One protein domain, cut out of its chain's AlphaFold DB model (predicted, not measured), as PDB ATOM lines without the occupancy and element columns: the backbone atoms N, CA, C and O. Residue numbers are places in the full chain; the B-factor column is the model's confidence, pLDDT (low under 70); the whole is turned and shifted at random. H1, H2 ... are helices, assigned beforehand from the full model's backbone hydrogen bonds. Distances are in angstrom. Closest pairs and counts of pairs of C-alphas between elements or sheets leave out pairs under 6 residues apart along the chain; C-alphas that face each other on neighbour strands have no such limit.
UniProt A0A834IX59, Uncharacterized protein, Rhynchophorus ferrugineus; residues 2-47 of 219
ATOM      1  N   ILE A   2     -33.763  25.292 -34.492       38.91
ATOM      2  CA  ILE A   2     -32.480  24.810 -33.980       38.91
ATOM      3  C   ILE A   2     -32.290  25.556 -32.661       38.91
ATOM      4  O   ILE A   2     -31.946  26.737 -32.656       38.91
ATOM      5  N   LEU A   3     -32.679  24.919 -31.557       44.06
ATOM      6  CA  LEU A   3     -32.306  25.382 -30.229       44.06
ATOM      7  C   LEU A   3     -30.782  25.324 -30.209       44.06
ATOM      8  O   LEU A   3     -30.191  24.282 -30.442       44.06
ATOM      9  N   SER A   4     -30.153  26.480 -30.072       47.88
ATOM     10  CA  SER A   4     -28.706  26.618 -29.987       47.88
ATOM     11  C   SER A   4     -28.162  25.726 -28.864       47.88
ATOM     12  O   SER A   4     -28.300  26.096 -27.694       47.88
ATOM     13  N   ASP A   5     -27.538  24.606 -29.242       57.66
ATOM     14  CA  ASP A   5     -26.940  23.536 -28.414       57.66
ATOM     15  C   ASP A   5     -25.773  23.994 -27.502       57.66
ATOM     16  O   ASP A   5     -24.873  23.233 -27.164       57.66
ATOM     17  N   GLY A   6     -25.742  25.262 -27.091       65.38
ATOM     18  CA  GLY A   6     -24.639  25.814 -26.299       65.38
ATOM     19  C   GLY A   6     -24.972  27.055 -25.479       65.38
ATOM     20  O   GLY A   6     -24.075  27.668 -24.909       65.38
ATOM     21  N   SER A   7     -26.241  27.470 -25.396       85.00
ATOM     22  CA  SER A   7     -26.588  28.583 -24.509       85.00
ATOM     23  C   SER A   7     -26.520  28.134 -23.048       85.00
ATOM     24  O   SER A   7     -27.146  27.144 -22.672       85.00
ATOM     25  N   VAL A   8     -25.859  28.923 -22.192       84.75
ATOM     26  CA  VAL A   8     -25.897  28.765 -20.722       84.75
ATOM     27  C   VAL A   8     -27.343  28.658 -20.226       84.75
ATOM     28  O   VAL A   8     -27.632  27.949 -19.264       84.75
ATOM     29  N   TYR A   9     -28.281  29.317 -20.922       85.25
ATOM     30  CA  TYR A   9     -29.695  29.225 -20.595       85.25
ATOM     31  C   TYR A   9     -30.243  27.800 -20.736       85.25
ATOM     32  O   TYR A   9     -30.946  27.295 -19.857       85.25
ATOM     33  N   TYR A  10     -29.909  27.167 -21.856       89.50
ATOM     34  CA  TYR A  10     -30.350  25.826 -22.193       89.50
ATOM     35  C   TYR A  10     -29.759  24.803 -21.219       89.50
ATOM     36  O   TYR A  10     -30.518  24.058 -20.610       89.50
ATOM     37  N   LEU A  11     -28.455  24.889 -20.935       89.38
ATOM     38  CA  LEU A  11     -27.770  24.008 -19.978       89.38
ATOM     39  C   LEU A  11     -28.388  24.059 -18.573       89.38
ATOM     40  O   LEU A  11     -28.582  23.031 -17.929       89.38
ATOM     41  N   ILE A  12     -28.736  25.254 -18.088       89.94
ATOM     42  CA  ILE A  12     -29.406  25.406 -16.788       89.94
ATOM     43  C   ILE A  12     -30.811  24.808 -16.828       89.94
ATOM     44  O   ILE A  12     -31.249  24.213 -15.844       89.94
ATOM     45  N   THR A  13     -31.521  24.977 -17.943       89.94
ATOM     46  CA  THR A  13     -32.870  24.431 -18.115       89.94
ATOM     47  C   THR A  13     -32.832  22.905 -18.112       89.94
ATOM     48  O   THR A  13     -33.524  22.310 -17.292       89.94
ATOM     49  N   GLU A  14     -31.952  22.290 -18.906       91.38
ATOM     50  CA  GLU A  14     -31.745  20.837 -18.917       91.38
ATOM     51  C   GLU A  14     -31.344  20.305 -17.541       91.38
ATOM     52  O   GLU A  14     -31.871  19.292 -17.084       91.38
ATOM     53  N   LEU A  15     -30.446  21.003 -16.836       90.19
ATOM     54  CA  LEU A  15     -30.050  20.618 -15.484       90.19
ATOM     55  C   LEU A  15     -31.258  20.642 -14.538       90.19
ATOM     56  O   LEU A  15     -31.476  19.689 -13.795       90.19
ATOM     57  N   CYS A  16     -32.080  21.692 -14.579       91.69
ATOM     58  CA  CYS A  16     -33.275  21.782 -13.738       91.69
ATOM     59  C   CYS A  16     -34.303  20.691 -14.069       91.69
ATOM     60  O   CYS A  16     -34.883  20.113 -13.152       91.69
ATOM     61  N   GLU A  17     -34.516  20.397 -15.348       92.25
ATOM     62  CA  GLU A  17     -35.449  19.361 -15.809       92.25
ATOM     63  C   GLU A  17     -34.964  17.953 -15.448       92.25
ATOM     64  O   GLU A  17     -35.765  17.103 -15.067       92.25
ATOM     65  N   LYS A  18     -33.646  17.718 -15.454       92.31
ATOM     66  CA  LYS A  18     -33.050  16.431 -15.070       92.31
ATOM     67  C   LYS A  18     -33.262  16.080 -13.595       92.31
ATOM     68  O   LYS A  18     -33.399  14.905 -13.264       92.31
ATOM     69  N   TYR A  19     -33.262  17.072 -12.703       88.44
ATOM     70  CA  TYR A  19     -33.436  16.848 -11.260       88.44
ATOM     71  C   TYR A  19     -34.886  17.012 -10.782       88.44
ATOM     72  O   TYR A  19     -35.211  16.575  -9.675       88.44
ATOM     73  N   PHE A  20     -35.764  17.638 -11.573       91.38
ATOM     74  CA  PHE A  20     -37.135  17.940 -11.166       91.38
ATOM     75  C   PHE A  20     -38.140  17.711 -12.298       91.38
ATOM     76  O   PHE A  20     -38.111  18.388 -13.316       91.38
ATOM     77  N   ASN A  21     -39.136  16.858 -12.045       89.50
ATOM     78  CA  ASN A  21     -40.197  16.558 -13.019       89.50
ATOM     79  C   ASN A  21     -41.368  17.559 -12.988       89.50
ATOM     80  O   ASN A  21     -42.219  17.562 -13.873       89.50
ATOM     81  N   ASN A  22     -41.466  18.397 -11.948       93.31
ATOM     82  CA  ASN A  22     -42.577  19.340 -11.805       93.31
ATOM     83  C   ASN A  22     -42.269  20.654 -12.556       93.31
ATOM     84  O   ASN A  22     -41.357  21.377 -12.135       93.31
ATOM     85  N   PRO A  23     -43.063  21.033 -13.576       89.88
ATOM     86  CA  PRO A  23     -42.775  22.196 -14.418       89.88
ATOM     87  C   PRO A  23     -42.791  23.522 -13.641       89.88
ATOM     88  O   PRO A  23     -42.031  24.443 -13.949       89.88
ATOM     89  N   GLY A  24     -43.606  23.623 -12.586       90.38
ATOM     90  CA  GLY A  24     -43.638  24.795 -11.712       90.38
ATOM     91  C   GLY A  24     -42.343  24.958 -10.910       90.38
ATOM     92  O   GLY A  24     -41.798  26.061 -10.828       90.38
ATOM     93  N   LYS A  25     -41.806  23.852 -10.376       91.19
ATOM     94  CA  LYS A  25     -40.526  23.852  -9.643       91.19
ATOM     95  C   LYS A  25     -39.348  24.139 -10.571       91.19
ATOM     96  O   LYS A  25     -38.500  24.951 -10.212       91.19
ATOM     97  N   VAL A  26     -39.334  23.547 -11.768       91.50
ATOM     98  CA  VAL A  26     -38.311  23.797 -12.799       91.50
ATOM     99  C   VAL A  26     -38.250  25.283 -13.145       91.50
ATOM    100  O   VAL A  26     -37.179  25.887 -13.090       91.50
ATOM    101  N   ARG A  27     -39.400  25.913 -13.425       91.75
ATOM    102  CA  ARG A  27     -39.456  27.346 -13.749       91.75
ATOM    103  C   ARG A  27     -38.908  28.213 -12.616       91.75
ATOM    104  O   ARG A  27     -38.150  29.143 -12.886       91.75
ATOM    105  N   TYR A  28     -39.285  27.916 -11.372       92.25
ATOM    106  CA  TYR A  28     -38.812  28.648 -10.197       92.25
ATOM    107  C   TYR A  28     -37.297  28.499  -9.995       92.25
ATOM    108  O   TYR A  28     -36.597  29.501  -9.847       92.25
ATOM    109  N   LEU A  29     -36.777  27.270 -10.030       90.69
ATOM    110  CA  LEU A  29     -35.354  26.988  -9.832       90.69
ATOM    111  C   LEU A  29     -34.492  27.584 -10.934       90.69
ATOM    112  O   LEU A  29     -33.482  28.210 -10.631       90.69
ATOM    113  N   ARG A  30     -34.931  27.485 -12.189       92.31
ATOM    114  CA  ARG A  30     -34.250  28.108 -13.323       92.31
ATOM    115  C   ARG A  30     -34.100  29.619 -13.130       92.31
ATOM    116  O   ARG A  30     -32.998  30.143 -13.275       92.31
ATOM    117  N   SER A  31     -35.175  30.320 -12.755       91.31
ATOM    118  CA  SER A  31     -35.103  31.755 -12.433       91.31
ATOM    119  C   SER A  31     -34.123  32.028 -11.289       91.31
ATOM    120  O   SER A  31     -33.310  32.944 -11.376       91.31
ATOM    121  N   ASN A  32     -34.151  31.191 -10.252       90.12
ATOM    122  CA  ASN A  32     -33.268  31.302  -9.095       90.12
ATOM    123  C   ASN A  32     -31.784  31.109  -9.477       90.12
ATOM    124  O   ASN A  32     -30.927  31.855  -9.012       90.12
ATOM    125  N   CYS A  33     -31.474  30.161 -10.367       89.56
ATOM    126  CA  CYS A  33     -30.130  29.950 -10.908       89.56
ATOM    127  C   CYS A  33     -29.620  31.178 -11.673       89.56
ATOM    128  O   CYS A  33     -28.472  31.567 -11.477       89.56
ATOM    129  N   TYR A  34     -30.454  31.840 -12.484       88.56
ATOM    130  CA  TYR A  34     -30.037  33.084 -13.148       88.56
ATOM    131  C   TYR A  34     -29.809  34.225 -12.168       88.56
ATOM    132  O   TYR A  34     -28.854  34.978 -12.328       88.56
ATOM    133  N   GLU A  35     -30.658  34.369 -11.150       89.44
ATOM    134  CA  GLU A  35     -30.453  35.389 -10.118       89.44
ATOM    135  C   GLU A  35     -29.131  35.188  -9.367       89.44
ATOM    136  O   GLU A  35     -28.459  36.175  -9.058       89.44
ATOM    137  N   LEU A  36     -28.748  33.930  -9.117       87.94
ATOM    138  CA  LEU A  36     -27.459  33.571  -8.526       87.94
ATOM    139  C   LEU A  36     -26.293  33.881  -9.476       87.94
ATOM    140  O   LEU A  36     -25.341  34.540  -9.069       87.94
ATOM    141  N   LEU A  37     -26.378  33.470 -10.746       85.81
ATOM    142  CA  LEU A  37     -25.322  33.709 -11.741       85.81
ATOM    143  C   LEU A  37     -25.109  35.195 -12.045       85.81
ATOM    144  O   LEU A  37     -23.982  35.623 -12.270       85.81
ATOM    145  N   LEU A  38     -26.180  35.991 -12.025       87.00
ATOM    146  CA  LEU A  38     -26.121  37.441 -12.212       87.00
ATOM    147  C   LEU A  38     -25.727  38.197 -10.931       87.00
ATOM    148  O   LEU A  38     -25.680  39.425 -10.948       87.00
ATOM    149  N   GLY A  39     -25.513  37.500  -9.810       82.75
ATOM    150  CA  GLY A  39     -25.172  38.109  -8.522       82.75
ATOM    151  C   GLY A  39     -26.286  38.965  -7.906       82.75
ATOM    152  O   GLY A  39     -26.047  39.676  -6.934       82.75
ATOM    153  N   LYS A  40     -27.515  38.903  -8.440       84.81
ATOM    154  CA  LYS A  40     -28.685  39.616  -7.891       84.81
ATOM    155  C   LYS A  40     -29.124  39.029  -6.556       84.81
ATOM    156  O   LYS A  40     -29.717  39.719  -5.732       84.81
ATOM    157  N   LYS A  41     -28.839  37.743  -6.359       81.88
ATOM    158  CA  LYS A  41     -29.151  37.000  -5.148       81.88
ATOM    159  C   LYS A  41     -27.874  36.396  -4.594       81.88
ATOM    160  O   LYS A  41     -27.163  35.687  -5.295       81.88
ATOM    161  N   LEU A  42     -27.606  36.662  -3.321       75.56
ATOM    162  CA  LEU A  42     -26.547  35.986  -2.586       75.56
ATOM    163  C   LEU A  42     -27.121  34.708  -1.981       75.56
ATOM    164  O   LEU A  42     -28.197  34.718  -1.370       75.56
ATOM    165  N   TYR A  43     -26.424  33.592  -2.172       74.00
ATOM    166  CA  TYR A  43     -26.807  32.346  -1.528       74.00
ATOM    167  C   TYR A  43     -26.580  32.487  -0.021       74.00
ATOM    168  O   TYR A  43     -25.513  32.918   0.401       74.00
ATOM    169  N   LYS A  44     -27.593  32.166   0.793       74.25
ATOM    170  CA  LYS A  44     -27.557  32.447   2.241       74.25
ATOM    171  C   LYS A  44     -26.452  31.678   2.975       74.25
ATOM    172  O   LYS A  44     -25.944  32.190   3.959       74.25
ATOM    173  N   ASN A  45     -26.087  30.494   2.481       66.19
ATOM    174  CA  ASN A  45     -25.073  29.619   3.071       66.19
ATOM    175  C   ASN A  45     -24.144  29.092   1.968       66.19
ATOM    176  O   ASN A  45     -24.293  27.929   1.575       66.19
ATOM    177  N   PRO A  46     -23.276  29.927   1.365       65.94
ATOM    178  CA  PRO A  46     -22.366  29.445   0.335       65.94
ATOM    179  C   PRO A  46     -21.549  28.304   0.931       65.94
ATOM    180  O   PRO A  46     -21.057  28.395   2.055       65.94
ATOM    181  N   ARG A  47     -21.475  27.187   0.209       64.56
ATOM    182  CA  ARG A  47     -20.638  26.079   0.640       64.56
ATOM    183  C   ARG A  47     -19.199  26.518   0.434       64.56
ATOM    184  O   ARG A  47     -18.690  26.457  -0.678       64.56
TER     185      ARG A  47
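What this domain is: This is residues 2 to 47 of the 219 residues of an uncharacterized protein of Rhynchophorus ferrugineus (UniProt A0A834IX59). Two helices, H2 and the shorter H1, make a V that is closed at the tight link between them and open at the other ends. A tail leads off each open end, and residues 2 to 7 of the first tail stick out. The printed part has 46 residues with two named helices, H1 then H2, and no named strand; the class is all helix. It is only just loose, close to compact, with a radius of gyration of the C-alphas of 11.6 A, and elongated, spanning 36 by 23 by 17 A.

How they stand to each other: H2, residues 23 to 37, touches H1, residues 8 to 19, which meets it with residues 12 to 17 alone. Their closest C-alphas, those of Val 26 and Cys 16, are 5.5 A apart. They run opposite ways at a steep tilt of 45 degrees. In H1 and H2 every O i to N i+4 pair is within hydrogen-bond range.

Where its parts are: H2 measures 21.1 A from C-alpha 23 at (-42.775, 22.196, -14.418) to C-alpha 37 at (-25.322, 33.709, -11.741). H1 measures 17.0 A and begins at C-alpha 8, (-25.897, 28.765, -20.722).

The domain as a whole: The C-alphas farthest apart, those of Ile 2 and Asn 45, are 38.1 A apart. The printed part has no cut. Residues 2 to 6 and 45 to 47 have pLDDT under 70.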